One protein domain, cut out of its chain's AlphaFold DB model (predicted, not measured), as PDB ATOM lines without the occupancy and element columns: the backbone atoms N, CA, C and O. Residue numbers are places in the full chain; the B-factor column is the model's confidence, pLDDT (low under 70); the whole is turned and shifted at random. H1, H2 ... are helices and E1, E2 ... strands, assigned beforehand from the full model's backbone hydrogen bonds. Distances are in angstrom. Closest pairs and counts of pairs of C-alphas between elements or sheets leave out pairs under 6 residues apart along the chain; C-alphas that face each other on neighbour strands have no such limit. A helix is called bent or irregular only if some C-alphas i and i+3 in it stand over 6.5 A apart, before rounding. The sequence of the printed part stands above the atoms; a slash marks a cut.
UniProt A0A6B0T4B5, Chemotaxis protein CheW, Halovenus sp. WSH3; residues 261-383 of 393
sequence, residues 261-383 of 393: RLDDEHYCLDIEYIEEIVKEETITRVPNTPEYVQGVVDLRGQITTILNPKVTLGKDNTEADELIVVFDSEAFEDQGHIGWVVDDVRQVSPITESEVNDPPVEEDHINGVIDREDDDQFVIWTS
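Overview. This is residues 261 to 383 of the 393 residues of the protein "Chemotaxis protein CheW" of Halovenus sp. WSH3 (UniProt A0A6B0T4B5). The model is two lobes of strands set one after the other along the longest axis: a strongly twisted sheet of five strands, E2, E5, E6, E4 and E3, curled like part of a barrel, and a smaller, strongly twisted sheet of three, E1, E9 and E8. The chain crosses from the smaller lobe to the larger by the tight link from E1 to E2 and comes back along the bent strand E7, which passes near E1; the short helix H1 is on the larger sheet. The printed part has 123 residues with nine named strands and one named helix, in the order E1 E2 E3 E4 H1 E5 E6 E7 E8 E9; both sheets are mixed. The class is mostly strand, though under half of the residues, 60 of 123, are in named elements. The whole is compact, with a radius of gyration of the C-alphas of 15.0 A and spans of 42 by 30 by 26 A.

Along the chain. Begin with the larger sheet, at C-alpha 274 at (108.226, 236.872, 288.810), where E2, residues 274 to 279, starts. Its other strands are E5, residues 323 to 327, E6, residues 338 to 342, E4, residues 302 to 307 and 15.7 A long, and E3, residues 293 to 299 and 16.7 A long. Between E4 and E5 look for H1, residues 309 to 312, 5.3 A long. From C-alpha 344 at (94.663, 234.564, 295.724) E7, residues 344 to 351, runs 19.9 A and bends by 50 degrees at residue 348. In the smaller sheet find E1, residues 265 to 270, 17.2 A; E8, residues 366 to 372, 17.4 A; and E9, residues 377 to 382, 16.0 A, which ends at C-alpha 382 at (109.006, 228.119, 298.405).

Arrangement. In the larger sheet the edge strands are E2 and E3. Read from E2: it is antiparallel to E5 at 159 degrees, with N 324 and O 278 2.8 A apart. E5 and E6 form a hairpin, antiparallel at 150 degrees, with N 340 and O 325 at 2.8 A. E6 is parallel to E4 at 47 degrees, with N 339 and O 305 at 2.9 A. E4 and E3 form a hairpin at 154 degrees, with N 304 and O 297 at 2.9 A. H1 is on this sheet, beside the strands and over none of them; its height over the sheet, 7.3 A, rests on only just enough of the sheet's C-alphas, 6. Its closest C-alphas to E6 are Pro 309 and Trp 340, 6.5 A. H1 is too short for an O i to N i+4 pair; its one O i to N i+3 pair is within hydrogen-bond range. Moving outward, E7 pairs with no named strand. Its closest C-alphas to E5 are Asp 344 and Leu 323, 6.6 A, and E7 and E1 are near each other, with 14 pairs of C-alphas within 10 A. In the smaller sheet E1 is parallel to E9 at 45 degrees, with N 268 and O 380 at 2.8 A; E9 and E8 form a hairpin, antiparallel at 157 degrees, with N 370 and O 379 at 2.8 A. Residues 356 to 357 pair antiparallel with residues 369 to 370 of E8. E8 and E9 are apart from each strand of the larger sheet, while E1 and E2 meet only through their link.

Size, cuts and confidence. The C-alphas farthest apart, those of Pro 287 and Ser 354, are 44.9 A from each other. The printed part has no cut. The long links are E2 to E3, residues 280 to 292, and E7 to E8, residues 352 to 365. The mean pLDDT of the printed part is 83.3; look for values under 70 at residues 317 to 321, 331 to 335, 360 and 362 to 364.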
ATOM      1  N   ARG A 261      98.073 232.522 298.254       89.25
ATOM      2  CA  ARG A 261      97.349 231.435 298.915       89.25
ATOM      3  C   ARG A 261      97.205 230.245 297.969       89.25
ATOM      4  O   ARG A 261      96.897 230.435 296.792       89.25
ATOM      5  N   LEU A 262      97.406 229.047 298.514       87.88
ATOM      6  CA  LEU A 262      97.048 227.775 297.894       87.88
ATOM      7  C   LEU A 262      96.112 227.031 298.847       87.88
ATOM      8  O   LEU A 262      96.539 226.577 299.908       87.88
ATOM      9  N   ASP A 263      94.846 226.921 298.455       85.94
ATOM     10  CA  ASP A 263      93.757 226.363 299.261       85.94
ATOM     11  C   ASP A 263      93.636 227.071 300.638       85.94
ATOM     12  O   ASP A 263      93.457 228.294 300.671       85.94
ATOM     13  N   ASP A 264      93.736 226.367 301.771       83.50
ATOM     14  CA  ASP A 264      93.738 226.968 303.121       83.50
ATOM     15  C   ASP A 264      95.131 227.455 303.613       83.50
ATOM     16  O   ASP A 264      95.242 227.985 304.721       83.50
ATOM     17  N   GLU A 265      96.205 227.323 302.820       86.69
ATOM     18  CA  GLU A 265      97.592 227.608 303.244       86.69
ATOM     19  C   GLU A 265      98.241 228.811 302.530       86.69
ATOM     20  O   GLU A 265      97.950 229.126 301.372       86.69
ATOM     21  N   HIS A 266      99.164 229.487 303.226       89.75
ATOM     22  CA  HIS A 266      99.876 230.663 302.723       89.75
ATOM     23  C   HIS A 266     101.321 230.354 302.336       89.75
ATOM     24  O   HIS A 266     102.087 229.771 303.102       89.75
ATOM     25  N   TYR A 267     101.694 230.825 301.150       90.81
ATOM     26  CA  TYR A 267     103.002 230.620 300.543       90.81
ATOM     27  C   TYR A 267     103.583 231.957 300.089       90.81
ATOM     28  O   TYR A 267     102.849 232.918 299.837       90.81
ATOM     29  N   CYS A 268     104.903 232.015 299.951       91.62
ATOM     30  CA  CYS A 268     105.563 233.132 299.302       91.62
ATOM     31  C   CYS A 268     106.712 232.695 298.390       91.62
ATOM     32  O   CYS A 268     107.395 231.703 298.641       91.62
ATOM     33  N   LEU A 269     106.895 233.459 297.315       91.56
ATOM     34  CA  LEU A 269     107.939 233.317 296.297       91.56
ATOM     35  C   LEU A 269     108.739 234.619 296.266       91.56
ATOM     36  O   LEU A 269     108.153 235.686 296.447       91.56
ATOM     37  N   ASP A 270     110.044 234.562 296.010       91.44
ATOM     38  CA  ASP A 270     110.823 235.788 295.802       91.44
ATOM     39  C   ASP A 270     110.421 236.480 294.487       91.44
ATOM     40  O   ASP A 270     110.191 235.828 293.465       91.44
ATOM     41  N   ILE A 271     110.299 237.807 294.522       91.19
ATOM     42  CA  ILE A 271     109.799 238.608 293.401       91.19
ATOM     43  C   ILE A 271     110.794 238.674 292.240       91.19
ATOM     44  O   ILE A 271     110.377 238.953 291.119       91.19
ATOM     45  N   GLU A 272     112.082 238.390 292.470       88.88
ATOM     46  CA  GLU A 272     113.089 238.330 291.400       88.88
ATOM     47  C   GLU A 272     112.815 237.200 290.388       88.88
ATOM     48  O   GLU A 272     113.280 237.276 289.253       88.88
ATOM     49  N   TYR A 273     111.992 236.203 290.741       87.38
ATOM     50  CA  TYR A 273     111.542 235.154 289.819       87.38
ATOM     51  C   TYR A 273     110.297 235.521 288.993       87.38
ATOM     52  O   TYR A 273     109.923 234.749 288.112       87.38
ATOM     53  N   ILE A 274     109.604 236.631 289.278       90.00
ATOM     54  CA  ILE A 274     108.226 236.872 288.810       90.00
ATOM     55  C   ILE A 274     108.186 237.964 287.730       90.00
ATOM     56  O   ILE A 274     108.433 239.136 288.011       90.00
ATOM     57  N   GLU A 275     107.799 237.593 286.505       90.00
ATOM     58  CA  GLU A 275     107.668 238.515 285.366       90.00
ATOM     59  C   GLU A 275     106.361 239.326 285.460       90.00
ATOM     60  O   GLU A 275     106.375 240.558 285.394       90.00
ATOM     61  N   GLU A 276     105.220 238.653 285.662       90.06
ATOM     62  CA  GLU A 276     103.926 239.305 285.888       90.06
ATOM     63  C   GLU A 276     102.881 238.405 286.556       90.06
ATOM     64  O   GLU A 276     103.075 237.210 286.745       90.06
ATOM     65  N   ILE A 277     101.738 238.996 286.914       91.06
ATOM     66  CA  ILE A 277     100.583 238.282 287.461       91.06
ATOM     67  C   ILE A 277      99.368 238.634 286.607       91.06
ATOM     68  O   ILE A 277      99.003 239.808 286.490       91.06
ATOM     69  N   VAL A 278      98.730 237.620 286.030       90.69
ATOM     70  CA  VAL A 278      97.493 237.748 285.249       90.69
ATOM     71  C   VAL A 278      96.357 236.986 285.934       90.69
ATOM     72  O   VAL A 278      96.584 236.159 286.813       90.69
ATOM     73  N   LYS A 279      95.104 237.277 285.573       87.75
ATOM     74  CA  LYS A 279      93.969 236.424 285.975       87.75
ATOM     75  C   LYS A 279      93.941 235.177 285.102       87.75
ATOM     76  O   LYS A 279      94.381 235.257 283.956       87.75
ATOM     77  N   GLU A 280      93.411 234.066 285.611       78.50
ATOM     78  CA  GLU A 280      93.178 232.907 284.756       78.50
ATOM     79  C   GLU A 280      92.283 233.303 283.567       78.50
ATOM     80  O   GLU A 280      91.245 233.961 283.697       78.50
ATOM     81  N   GLU A 281      92.735 232.905 282.383       76.38
ATOM     82  CA  GLU A 281      91.989 232.945 281.134       76.38
ATOM     83  C   GLU A 281      91.928 231.529 280.537       76.38
ATOM     84  O   GLU A 281      92.227 230.549 281.212       76.38
ATOM     85  N   THR A 282      91.471 231.352 279.294       83.75
ATOM     86  CA  THR A 282      91.153 230.004 278.779       83.75
ATOM     87  C   THR A 282      92.405 229.154 278.506       83.75
ATOM     88  O   THR A 282      92.905 229.106 277.380       83.75
ATOM     89  N   ILE A 283      92.874 228.429 279.528       88.00
ATOM     90  CA  ILE A 283      94.003 227.497 279.440       88.00
ATOM     91  C   ILE A 283      93.704 226.402 278.406       88.00
ATOM     92  O   ILE A 283      92.723 225.657 278.485       88.00
ATOM     93  N   THR A 284      94.594 226.266 277.427       90.06
ATOM     94  CA  THR A 284      94.540 225.214 276.414       90.06
ATOM     95  C   THR A 284      95.191 223.949 276.966       90.06
ATOM     96  O   THR A 284      96.414 223.808 276.971       90.06
ATOM     97  N   ARG A 285      94.367 223.008 277.442       87.44
ATOM     98  CA  ARG A 285      94.841 221.733 278.001       87.44
ATOM     99  C   ARG A 285      95.619 220.910 276.969       87.44
ATOM    100  O   ARG A 285      95.099 220.573 275.903       87.44
ATOM    101  N   VAL A 286      96.845 220.528 277.319       86.19
ATOM    102  CA  VAL A 286      97.716 219.686 276.487       86.19
ATOM    103  C   VAL A 286      97.396 218.200 276.739       86.19
ATOM    104  O   VAL A 286      97.170 217.805 277.882       86.19
ATOM    105  N   PRO A 287      97.324 217.340 275.705       84.56
ATOM    106  CA  PRO A 287      97.070 215.913 275.893       84.56
ATOM    107  C   PRO A 287      98.354 215.135 276.227       84.56
ATOM    108  O   PRO A 287      99.375 215.296 275.559       84.56
ATOM    109  N   ASN A 288      98.247 214.174 277.152       82.56
ATOM    110  CA  ASN A 288      99.333 213.303 277.645       82.56
ATOM    111  C   ASN A 288     100.417 214.005 278.495       82.56
ATOM    112  O   ASN A 288     101.521 213.479 278.604       82.56
ATOM    113  N   THR A 289     100.122 215.159 279.097       82.69
ATOM    114  CA  THR A 289     100.974 215.755 280.140       82.69
ATOM    115  C   THR A 289     100.679 215.158 281.528       82.69
ATOM    116  O   THR A 289      99.603 214.578 281.713       82.69
ATOM    117  N   PRO A 290     101.603 215.296 282.502       83.75
ATOM    118  CA  PRO A 290     101.347 215.005 283.915       83.75
ATOM    119  C   PRO A 290     100.171 215.805 284.494       83.75
ATOM    120  O   PRO A 290      99.787 216.839 283.951       83.75
ATOM    121  N   GLU A 291      99.621 215.349 285.622       81.75
ATOM    122  CA  GLU A 291      98.434 215.971 286.232       81.75
ATOM    123  C   GLU A 291      98.717 217.351 286.852       81.75
ATOM    124  O   GLU A 291      97.810 218.178 286.901       81.75
ATOM    125  N   TYR A 292      99.974 217.645 287.212       83.94
ATOM    126  CA  TYR A 292     100.411 218.984 287.632       83.94
ATOM    127  C   TYR A 292     100.492 219.997 286.471       83.94
ATOM    128  O   TYR A 292     100.640 221.192 286.716       83.94
ATOM    129  N   VAL A 293     100.368 219.565 285.208       88.25
ATOM    130  CA  VAL A 293     100.350 220.451 284.030       88.25
ATOM    131  C   VAL A 293      98.906 220.690 283.583       88.25
ATOM    132  O   VAL A 293      98.292 219.856 282.911       88.25
ATOM    133  N   GLN A 294      98.369 221.864 283.914       86.31
ATOM    134  CA  GLN A 294      97.002 222.274 283.576       86.31
ATOM    135  C   GLN A 294      96.857 222.536 282.064       86.31
ATOM    136  O   GLN A 294      95.853 222.160 281.450       86.31
ATOM    137  N   GLY A 295      97.892 223.105 281.432       90.00
ATOM    138  CA  GLY A 295      97.968 223.278 279.981       90.00
ATOM    139  C   GLY A 295      98.956 224.357 279.546       90.00
ATOM    140  O   GLY A 295     100.003 224.540 280.160       90.00
ATOM    141  N   VAL A 296      98.618 225.069 278.471       90.94
ATOM    142  CA  VAL A 296      99.347 226.251 277.982       90.94
ATOM    143  C   VAL A 296      98.395 227.422 277.726       90.94
ATOM    144  O   VAL A 296      97.216 227.219 277.437       90.94
ATOM    145  N   VAL A 297      98.914 228.644 277.786       90.94
ATOM    146  CA  VAL A 297      98.206 229.902 277.493       90.94
ATOM    147  C   VAL A 297      99.075 230.778 276.579       90.94
ATOM    148  O   VAL A 297     100.295 230.618 276.565       90.94
ATOM    149  N   ASP A 298      98.473 231.671 275.787       90.44
ATOM    150  CA  ASP A 298      99.210 232.643 274.962       90.44
ATOM    151  C   ASP A 298      99.212 234.013 275.649       90.44
ATOM    152  O   ASP A 298      98.261 234.785 275.540       90.44
ATOM    153  N   LEU A 299     100.287 234.321 276.371       86.31
ATOM    154  CA  LEU A 299     100.457 235.629 276.993       86.31
ATOM    155  C   LEU A 299     101.283 236.499 276.048       86.31
ATOM    156  O   LEU A 299     102.471 236.281 275.836       86.31
ATOM    157  N   ARG A 300     100.628 237.496 275.442       84.75
ATOM    158  CA  ARG A 300     101.241 238.480 274.524       84.75
ATOM    159  C   ARG A 300     101.895 237.878 273.262       84.75
ATOM    160  O   ARG A 300     102.724 238.544 272.640       84.75
ATOM    161  N   GLY A 301     101.506 236.674 272.837       84.50
ATOM    162  CA  GLY A 301     102.156 235.938 271.745       84.50
ATOM    163  C   GLY A 301     103.318 235.038 272.185       84.50
ATOM    164  O   GLY A 301     104.055 234.541 271.330       84.50
ATOM    165  N   GLN A 302     103.515 234.855 273.494       86.56
ATOM    166  CA  GLN A 302     104.437 233.887 274.086       86.56
ATOM    167  C   GLN A 302     103.617 232.740 274.692       86.56
ATOM    168  O   GLN A 302     102.674 232.964 275.450       86.56
ATOM    169  N   ILE A 303     103.965 231.501 274.338       89.56
ATOM    170  CA  ILE A 303     103.289 230.307 274.857       89.56
ATOM    171  C   ILE A 303     103.866 230.002 276.240       89.56
ATOM    172  O   ILE A 303     105.006 229.546 276.342       89.56
ATOM    173  N   THR A 304     103.071 230.238 277.279       90.69
ATOM    174  CA  THR A 304     103.426 229.988 278.681       90.69
ATOM    175  C   THR A 304     102.807 228.670 279.137       90.69
ATOM    176  O   THR A 304     101.616 228.428 278.927       90.69
ATOM    177  N   THR A 305     103.607 227.804 279.758       90.31
ATOM    178  CA  THR A 305     103.141 226.527 280.321       90.31
ATOM    179  C   THR A 305     102.576 226.753 281.714       90.31
ATOM    180  O   THR A 305     103.273 227.290 282.571       90.31
ATOM    181  N   ILE A 306     101.327 226.345 281.944       90.12
ATOM    182  CA  ILE A 306     100.642 226.534 283.225       90.12
ATOM    183  C   ILE A 306     100.683 225.249 284.039       90.12
ATOM    184  O   ILE A 306     100.156 224.206 283.633       90.12
ATOM    185  N   LEU A 307     101.320 225.366 285.198       88.88
ATOM    186  CA  LEU A 307     101.488 224.330 286.200       88.88
ATOM    187  C   LEU A 307     100.581 224.647 287.394       88.88
ATOM    188  O   LEU A 307     100.357 225.811 287.729       88.88
ATOM    189  N   ASN A 308     100.050 223.617 288.040       88.06
ATOM    190  CA  ASN A 308      99.189 223.758 289.205       88.06
ATOM    191  C   ASN A 308      99.923 223.198 290.440       88.06
ATOM    192  O   ASN A 308      99.918 221.981 290.649       88.06
ATOM    193  N   PRO A 309     100.568 224.056 291.259       85.44
ATOM    194  CA  PRO A 309     101.364 223.618 292.406       85.44
ATOM    195  C   PRO A 309     100.531 222.916 293.487       85.44
ATOM    196  O   PRO A 309     101.095 222.148 294.261       85.44
ATOM    197  N   LYS A 310      99.197 223.095 293.525       84.62
ATOM    198  CA  LYS A 310      98.317 222.349 294.445       84.62
ATOM    199  C   LYS A 310      98.466 220.840 294.238       84.62
ATOM    200  O   LYS A 310      98.487 220.101 295.215       84.62
ATOM    201  N   VAL A 311      98.608 220.394 292.984       83.31
ATOM    202  CA  VAL A 311      98.708 218.970 292.626       83.31
ATOM    203  C   VAL A 311      99.997 218.354 293.171       83.31
ATOM    204  O   VAL A 311      99.933 217.326 293.840       83.31
ATOM    205  N   THR A 312     101.143 219.010 292.961       77.94
ATOM    206  CA  THR A 312     102.446 218.588 293.508       77.94
ATOM    207  C   THR A 312     102.461 218.640 295.042       77.94
ATOM    208  O   THR A 312     102.985 217.741 295.691       77.94
ATOM    209  N   LEU A 313     101.794 219.630 295.645       77.31
ATOM    210  CA  LEU A 313     101.619 219.749 297.101       77.31
ATOM    211  C   LEU A 313     100.519 218.830 297.679       77.31
ATOM    212  O   LEU A 313     100.210 218.924 298.869       77.31
ATOM    213  N   GLY A 314      99.900 217.963 296.867       76.31
ATOM    214  CA  GLY A 314      98.874 217.007 297.300       76.31
ATOM    215  C   GLY A 314      97.560 217.623 297.808       76.31
ATOM    216  O   GLY A 314      96.815 216.944 298.516       76.31
ATOM    217  N   LYS A 315      97.284 218.890 297.477       76.81
ATOM    218  CA  LYS A 315      96.088 219.653 297.869       76.81
ATOM    219  C   LYS A 315      94.914 219.424 296.909       76.81
ATOM    220  O   LYS A 315      95.100 219.138 295.726       76.81
ATOM    221  N   ASP A 316      93.693 219.597 297.413       74.44
ATOM    222  CA  ASP A 316      92.474 219.545 296.603       74.44
ATOM    223  C   ASP A 316      92.422 220.716 295.598       74.44
ATOM    224  O   ASP A 316      92.615 221.882 295.947       74.44
ATOM    225  N   ASN A 317      92.147 220.419 294.323       69.25
ATOM    226  CA  ASN A 317      92.070 221.449 293.284       69.25
ATOM    227  C   ASN A 317      90.673 222.095 293.229       69.25
ATOM    228  O   ASN A 317      89.836 221.727 292.401       69.25
ATOM    229  N   THR A 318      90.431 223.042 294.135       62.56
ATOM    230  CA  THR A 318      89.195 223.838 294.218       62.56
ATOM    231  C   THR A 318      89.123 224.921 293.129       62.56
ATOM    232  O   THR A 318      90.095 225.647 292.929       62.56
ATOM    233  N   GLU A 319      87.953 225.054 292.483       58.72
ATOM    234  CA  GLU A 319      87.607 226.095 291.491       58.72
ATOM    235  C   GLU A 319      87.452 227.475 292.180       58.72
ATOM    236  O   GLU A 319      86.374 227.815 292.682       58.72
ATOM    237  N   ALA A 320      88.534 228.256 292.254       60.31
ATOM    238  CA  ALA A 320      88.594 229.551 292.947       60.31
ATOM    239  C   ALA A 320      88.687 230.748 291.969       60.31
ATOM    240  O   ALA A 320      88.500 230.603 290.763       60.31
ATOM    241  N   ASP A 321      88.977 231.955 292.473       63.66
ATOM    242  CA  ASP A 321      89.335 233.132 291.655       63.66
ATOM    243  C   ASP A 321      90.783 232.989 291.118       63.66
ATOM    244  O   ASP A 321      91.661 233.795 291.425       63.66
ATOM    245  N   GLU A 322      91.036 231.936 290.335       81.94
ATOM    246  CA  GLU A 322      92.378 231.501 289.930       81.94
ATOM    247  C   GLU A 322      93.182 232.625 289.226       81.94
ATOM    248  O   GLU A 322      92.725 233.324 288.312       81.94
ATOM    249  N   LEU A 323      94.408 232.831 289.711       90.12
ATOM    250  CA  LEU A 323      95.399 233.799 289.236       90.12
ATOM    251  C   LEU A 323      96.608 233.036 288.700       90.12
ATOM    252  O   LEU A 323      97.018 232.040 289.289       90.12
ATOM    253  N   ILE A 324      97.216 233.525 287.623       90.69
ATOM    254  CA  ILE A 324      98.445 232.964 287.061       90.69
ATOM    255  C   ILE A 324      99.611 233.886 287.424       90.69
ATOM    256  O   ILE A 324      99.686 235.022 286.949       90.69
ATOM    257  N   VAL A 325     100.537 233.381 288.236       91.38
ATOM    258  CA  VAL A 325     101.857 233.981 288.463       91.38
ATOM    259  C   VAL A 325     102.772 233.507 287.337       91.38
ATOM    260  O   VAL A 325     103.021 232.312 287.221       91.38
ATOM    261  N   VAL A 326     103.234 234.419 286.483       90.56
ATOM    262  CA  VAL A 326     104.155 234.142 285.371       90.56
ATOM    263  C   VAL A 326     105.580 234.387 285.843       90.56
ATOM    264  O   VAL A 326     105.874 235.451 286.392       90.56
ATOM    265  N   PHE A 327     106.468 233.429 285.606       90.00
ATOM    266  CA  PHE A 327     107.865 233.532 286.009       90.00
ATOM    267  C   PHE A 327     108.780 233.950 284.856       90.00
ATOM    268  O   PHE A 327     108.491 233.690 283.684       90.00
ATOM    269  N   ASP A 328     109.903 234.576 285.202       85.56
ATOM    270  CA  ASP A 328     110.917 235.007 284.240       85.56
ATOM    271  C   ASP A 328     111.614 233.798 283.587       85.56
ATOM    272  O   ASP A 328     112.083 232.875 284.255       85.56
ATOM    273  N   SER A 329     111.699 233.802 282.255       79.19
ATOM    274  CA  SER A 329     112.308 232.706 281.488       79.19
ATOM    275  C   SER A 329     113.830 232.566 281.650       79.19
ATOM    276  O   SER A 329     114.366 231.508 281.325       79.19
ATOM    277  N   GLU A 330     114.540 233.585 282.149       76.56
ATOM    278  CA  GLU A 330     115.969 233.490 282.480       76.56
ATOM    279  C   GLU A 330     116.212 232.684 283.775       76.56
ATOM    280  O   GLU A 330     117.325 232.199 283.981       76.56
ATOM    281  N   ALA A 331     115.187 232.473 284.612       69.44
ATOM    282  CA  ALA A 331     115.288 231.662 285.830       69.44
ATOM    283  C   ALA A 331     115.201 230.139 285.586       69.44
ATOM    284  O   ALA A 331     115.671 229.369 286.422       69.44
ATOM    285  N   PHE A 332     114.659 229.689 284.446       69.94
ATOM    286  CA  PHE A 332     114.474 228.261 284.125       69.94
ATOM    287  C   PHE A 332     115.221 227.899 282.839       69.94
ATOM    288  O   PHE A 332     114.635 227.805 281.753       69.94
ATOM    289  N   GLU A 333     116.541 227.707 282.962       63.78
ATOM    290  CA  GLU A 333     117.416 227.364 281.833       63.78
ATOM    291  C   GLU A 333     116.827 226.203 280.998       63.78
ATOM    292  O   GLU A 333     116.407 225.174 281.529       63.78
ATOM    293  N   ASP A 334     116.777 226.398 279.674       65.38
ATOM    294  CA  ASP A 334     116.235 225.481 278.651       65.38
ATOM    295  C   ASP A 334     114.716 225.150 278.708       65.38
ATOM    296  O   ASP A 334     114.241 224.387 277.863       65.38
ATOM    297  N   GLN A 335     113.921 225.739 279.614       68.00
ATOM    298  CA  GLN A 335     112.516 225.328 279.847       68.00
ATOM    299  C   GLN A 335     111.447 226.312 279.332       68.00
ATOM    300  O   GLN A 335     110.337 225.893 278.995       68.00
ATOM    301  N   GLY A 336     111.787 227.595 279.168       80.44
ATOM    302  CA  GLY A 336     110.912 228.606 278.559       80.44
ATOM    303  C   GLY A 336     109.982 229.313 279.551       80.44
ATOM    304  O   GLY A 336     110.294 229.424 280.730       80.44
ATOM    305  N   HIS A 337     108.852 229.839 279.065       85.94
ATOM    306  CA  HIS A 337     107.900 230.565 279.913       85.94
ATOM    307  C   HIS A 337     107.017 229.594 280.704       85.94
ATOM    308  O   HIS A 337     106.318 228.751 280.130       85.94
ATOM    309  N   ILE A 338     107.021 229.758 282.025       89.06
ATOM    310  CA  ILE A 338     106.271 228.951 282.988       89.06
ATOM    311  C   ILE A 338     105.388 229.887 283.818       89.06
ATOM    312  O   ILE A 338     105.766 231.024 284.098       89.06
ATOM    313  N   GLY A 339     104.212 229.415 284.224       90.25
ATOM    314  CA  GLY A 339     103.394 230.073 285.234       90.25
ATOM    315  C   GLY A 339     102.733 229.081 286.185       90.25
ATOM    316  O   GLY A 339     102.498 227.926 285.824       90.25
ATOM    317  N   TRP A 340     102.432 229.533 287.400       91.12
ATOM    318  CA  TRP A 340     101.681 228.783 288.410       91.12
ATOM    319  C   TRP A 340     100.280 229.352 288.584       91.12
ATOM    320  O   TRP A 340     100.123 230.568 288.695       91.12
ATOM    321  N   VAL A 341      99.282 228.474 288.688       89.75
ATOM    322  CA  VAL A 341      97.943 228.841 289.172       89.75
ATOM    323  C   VAL A 341      97.912 228.908 290.704       89.75
ATOM    324  O   VAL A 341      98.389 228.001 291.386       89.75
ATOM    325  N   VAL A 342      97.340 229.991 291.241       90.19
ATOM    326  CA  VAL A 342      97.190 230.277 292.680       90.19
ATOM    327  C   VAL A 342      95.780 230.808 292.989       90.19
ATOM    328  O   VAL A 342      95.143 231.394 292.115       90.19
ATOM    329  N   ASP A 343      95.272 230.629 294.217       88.94
ATOM    330  CA  ASP A 343      93.877 230.978 294.570       88.94
ATOM    331  C   ASP A 343      93.647 232.457 294.894       88.94
ATOM    332  O   ASP A 343      92.523 232.948 294.803       88.94
ATOM    333  N   ASP A 344      94.680 233.140 295.386       89.19
ATOM    334  CA  ASP A 344      94.663 234.564 295.724       89.19
ATOM    335  C   ASP A 344      96.101 235.086 295.848       89.19
ATOM    336  O   ASP A 344      96.995 234.354 296.278       89.19
ATOM    337  N   VAL A 345      96.321 236.361 295.525       90.50
ATOM    338  CA  VAL A 345      97.601 237.057 295.727       90.50
ATOM    339  C   VAL A 345      97.365 238.219 296.685       90.50
ATOM    340  O   VAL A 345      96.671 239.178 296.349       90.50
ATOM    341  N   ARG A 346      97.961 238.137 297.878       88.50
ATOM    342  CA  ARG A 346      97.704 239.065 298.987       88.50
ATOM    343  C   ARG A 346      98.495 240.363 298.863       88.50
ATOM    344  O   ARG A 346      97.909 241.444 298.814       88.50
ATOM    345  N   GLN A 347      99.824 240.269 298.889       89.00
ATOM    346  CA  GLN A 347     100.715 241.426 299.014       89.00
ATOM    347  C   GLN A 347     102.153 241.107 298.586       89.00
ATOM    348  O   GLN A 347     102.507 239.952 298.378       89.00
ATOM    349  N   VAL A 348     102.988 242.143 298.490       91.12
ATOM    350  CA  VAL A 348     104.452 242.015 298.431       91.12
ATOM    351  C   VAL A 348     105.019 242.601 299.714       91.12
ATOM    352  O   VAL A 348     104.668 243.726 300.077       91.12
ATOM    353  N   SER A 349     105.910 241.866 300.370       88.19
ATOM    354  CA  SER A 349     106.541 242.261 301.627       88.19
ATOM    355  C   SER A 349     108.065 242.132 301.521       88.19
ATOM    356  O   SER A 349     108.539 241.157 300.932       88.19
ATOM    357  N   PRO A 350     108.859 243.084 302.048       89.19
ATOM    358  CA  PRO A 350     110.256 242.801 302.348       89.19
ATOM    359  C   PRO A 350     110.335 241.743 303.458       89.19
ATOM    360  O   PRO A 350     109.476 241.699 304.341       89.19
ATOM    361  N   ILE A 351     111.367 240.910 303.408       88.12
ATOM    362  CA  ILE A 351     111.732 239.962 304.460       88.12
ATOM    363  C   ILE A 351     113.248 239.994 304.653       88.12
ATOM    364  O   ILE A 351     114.010 240.213 303.710       88.12
ATOM    365  N   THR A 352     113.682 239.755 305.880       86.69
ATOM    366  CA  THR A 352     115.091 239.657 306.266       86.69
ATOM    367  C   THR A 352     115.444 238.195 306.532       86.69
ATOM    368  O   THR A 352     114.611 237.454 307.053       86.69
ATOM    369  N   GLU A 353     116.694 237.777 306.295       79.06
ATOM    370  CA  GLU A 353     117.188 236.434 306.670       79.06
ATOM    371  C   GLU A 353     116.847 236.061 308.131       79.06
ATOM    372  O   GLU A 353     116.536 234.914 308.440       79.06
ATOM    373  N   SER A 354     116.855 237.054 309.029       80.69
ATOM    374  CA  SER A 354     116.527 236.930 310.458       80.69
ATOM    375  C   SER A 354     115.061 236.579 310.773       80.69
ATOM    376  O   SER A 354     114.770 236.219 311.913       80.69
ATOM    377  N   GLU A 355     114.139 236.717 309.816       80.56
ATOM    378  CA  GLU A 355     112.700 236.428 309.968       80.56
ATOM    379  C   GLU A 355     112.323 235.025 309.456       80.56
ATOM    380  O   GLU A 355     111.221 234.533 309.711       80.56
ATOM    381  N   VAL A 356     113.244 234.369 308.742       82.69
ATOM    382  CA  VAL A 356     113.042 233.057 308.124       82.69
ATOM    383  C   VAL A 356     113.462 231.960 309.099       82.69
ATOM    384  O   VAL A 356     114.605 231.900 309.550       82.69
ATOM    385  N   ASN A 357     112.528 231.071 309.425       83.50
ATOM    386  CA  ASN A 357     112.770 229.919 310.285       83.50
ATOM    387  C   ASN A 357     113.047 228.667 309.446       83.50
ATOM    388  O   ASN A 357     112.487 228.491 308.362       83.50
ATOM    389  N   ASP A 358     113.875 227.781 309.999       81.75
ATOM    390  CA  ASP A 358     114.173 226.446 309.469       81.75
ATOM    391  C   ASP A 358     112.858 225.667 309.213       81.75
ATOM    392  O   ASP A 358     111.990 225.643 310.099       81.75
ATOM    393  N   PRO A 359     112.650 225.078 308.020       79.00
ATOM    394  CA  PRO A 359     111.377 224.452 307.684       79.00
ATOM    395  C   PRO A 359     111.150 223.162 308.496       79.00
ATOM    396  O   PRO A 359     112.087 222.417 308.772       79.00
ATOM    397  N   PRO A 360     109.895 222.827 308.858       68.56
ATOM    398  CA  PRO A 360     109.590 221.624 309.642       68.56
ATOM    399  C   PRO A 360     109.776 220.308 308.861       68.56
ATOM    400  O   PRO A 360     109.625 219.230 309.440       68.56
ATOM    401  N   VAL A 361     110.069 220.395 307.561       72.06
ATOM    402  CA  VAL A 361     110.364 219.289 306.646       72.06
ATOM    403  C   VAL A 361     111.581 219.652 305.790       72.06
ATOM    404  O   VAL A 361     111.690 220.776 305.309       72.06
ATOM    405  N   GLU A 362     112.497 218.700 305.610       65.62
ATOM    406  CA  GLU A 362     113.655 218.833 304.716       65.62
ATOM    407  C   GLU A 362     113.217 218.495 303.276       65.62
ATOM    408  O   GLU A 362     113.320 217.343 302.854       65.62
ATOM    409  N   GLU A 363     112.703 219.485 302.542       69.50
ATOM    410  CA  GLU A 363     112.391 219.393 301.106       69.50
ATOM    411  C   GLU A 363     113.191 220.452 300.330       69.50
ATOM    412  O   GLU A 363     113.161 221.624 300.706       69.50
ATOM    413  N   ASP A 364     113.893 220.066 299.255       68.06
ATOM    414  CA  ASP A 364     114.798 220.961 298.505       68.06
ATOM    415  C   ASP A 364     114.082 222.203 297.905       68.06
ATOM    416  O   ASP A 364     114.731 223.218 297.655       68.06
ATOM    417  N   HIS A 365     112.748 222.175 297.747       73.56
ATOM    418  CA  HIS A 365     111.928 223.299 297.267       73.56
ATOM    419  C   HIS A 365     111.419 224.276 298.350       73.56
ATOM    420  O   HIS A 365     110.815 225.292 297.988       73.56
ATOM    421  N   ILE A 366     111.635 224.019 299.650       82.62
ATOM    422  CA  ILE A 366     111.217 224.916 300.753       82.62
ATOM    423  C   ILE A 366     112.431 225.629 301.363       82.62
ATOM    424  O   ILE A 366     113.255 225.022 302.042       82.62
ATOM    425  N   ASN A 367     112.491 226.952 301.199       80.44
ATOM    426  CA  ASN A 367     113.558 227.799 301.743       80.44
ATOM    427  C   ASN A 367     113.391 228.073 303.251       80.44
ATOM    428  O   ASN A 367     114.373 228.329 303.944       80.44
ATOM    429  N   GLY A 368     112.156 228.041 303.766       84.62
ATOM    430  CA  GLY A 368     111.865 228.221 305.190       84.62
ATOM    431  C   GLY A 368     110.413 228.590 305.489       84.62
ATOM    432  O   GLY A 368     109.548 228.559 304.613       84.62
ATOM    433  N   VAL A 369     110.142 228.956 306.743       86.56
ATOM    434  CA  VAL A 369     108.820 229.401 307.216       86.56
ATOM    435  C   VAL A 369     108.926 230.751 307.923       86.56
ATOM    436  O   VAL A 369     109.768 230.952 308.798       86.56
ATOM    437  N   ILE A 370     108.046 231.676 307.554       87.94
ATOM    438  CA  ILE A 370     108.003 233.052 308.052       87.94
ATOM    439  C   ILE A 370     106.785 233.197 308.968       87.94
ATOM    440  O   ILE A 370     105.671 232.832 308.590       87.94
ATOM    441  N   ASP A 371     107.000 233.712 310.176       84.38
ATOM    442  CA  ASP A 371     105.954 233.961 311.174       84.38
ATOM    443  C   ASP A 371     105.406 235.389 310.999       84.38
ATOM    444  O   ASP A 371     106.178 236.349 310.961       84.38
ATOM    445  N   ARG A 372     104.085 235.557 310.846       82.31
ATOM    446  CA  ARG A 372     103.450 236.877 310.679       82.31
ATOM    447  C   ARG A 372     102.709 237.292 311.950       82.31
ATOM    448  O   ARG A 372     101.555 236.917 312.162       82.31
ATOM    449  N   GLU A 373     103.367 238.147 312.742       74.50
ATOM    450  CA  GLU A 373     102.844 238.722 313.998       74.50
ATOM    451  C   GLU A 373     101.493 239.461 313.846       74.50
ATOM    452  O   GLU A 373     100.782 239.631 314.836       74.50
ATOM    453  N   ASP A 374     101.129 239.918 312.640       72.94
ATOM    454  CA  ASP A 374      99.896 240.680 312.385       72.94
ATOM    455  C   ASP A 374      98.601 239.835 312.417       72.94
ATOM    456  O   ASP A 374      97.552 240.363 312.795       72.94
ATOM    457  N   ASP A 375      98.660 238.548 312.047       71.62
ATOM    458  CA  ASP A 375      97.479 237.686 311.817       71.62
ATOM    459  C   ASP A 375      97.548 236.302 312.519       71.62
ATOM    460  O   ASP A 375      96.652 235.479 312.325       71.62
ATOM    461  N   ASP A 376      98.582 236.022 313.332       75.50
ATOM    462  CA  ASP A 376      98.877 234.683 313.898       75.50
ATOM    463  C   ASP A 376      99.017 233.592 312.790       75.50
ATOM    464  O   ASP A 376      98.584 232.446 312.956       75.50
ATOM    465  N   GLN A 377      99.595 233.945 311.629       81.06
ATOM    466  CA  GLN A 377      99.716 233.068 310.449       81.06
ATOM    467  C   GLN A 377     101.175 232.763 310.066       81.06
ATOM    468  O   GLN A 377     102.038 233.637 310.092       81.06
ATOM    469  N   PHE A 378     101.421 231.532 309.610       86.44
ATOM    470  CA  PHE A 378     102.681 231.125 308.982       86.44
ATOM    471  C   PHE A 378     102.607 231.279 307.459       86.44
ATOM    472  O   PHE A 378     101.573 230.979 306.858       86.44
ATOM    473  N   VAL A 379     103.712 231.689 306.837       88.94
ATOM    474  CA  VAL A 379     103.879 231.756 305.379       88.94
ATOM    475  C   VAL A 379     105.078 230.897 304.976       88.94
ATOM    476  O   VAL A 379     106.174 231.067 305.507       88.94
ATOM    477  N   ILE A 380     104.876 229.958 304.054       90.12
ATOM    478  CA  ILE A 380     105.914 229.022 303.600       90.12
ATOM    479  C   ILE A 380     106.690 229.653 302.438       90.12
ATOM    480  O   ILE A 380     106.116 229.887 301.373       90.12
ATOM    481  N   TRP A 381     107.991 229.904 302.607       90.38
ATOM    482  CA  TRP A 381     108.840 230.373 301.510       90.38
ATOM    483  C   TRP A 381     109.245 229.185 300.637       90.38
ATOM    484  O   TRP A 381     110.010 228.320 301.060       90.38
ATOM    485  N   THR A 382     108.730 229.153 299.411       88.69
ATOM    486  CA  THR A 382     109.006 228.119 298.405       88.69
ATOM    487  C   THR A 382     109.817 228.696 297.245       88.69
ATOM    488  O   THR A 382     109.736 229.890 296.953       88.69
ATOM    489  N   SER A 383     110.576 227.840 296.565       85.75
ATOM    490  CA  SER A 383     111.185 228.132 295.260       85.75
ATOM    491  C   SER A 383     110.281 227.640 294.120       85.75
ATOM    492  O   SER A 383     109.547 226.665 294.308       85.75
TER     493      SER A 383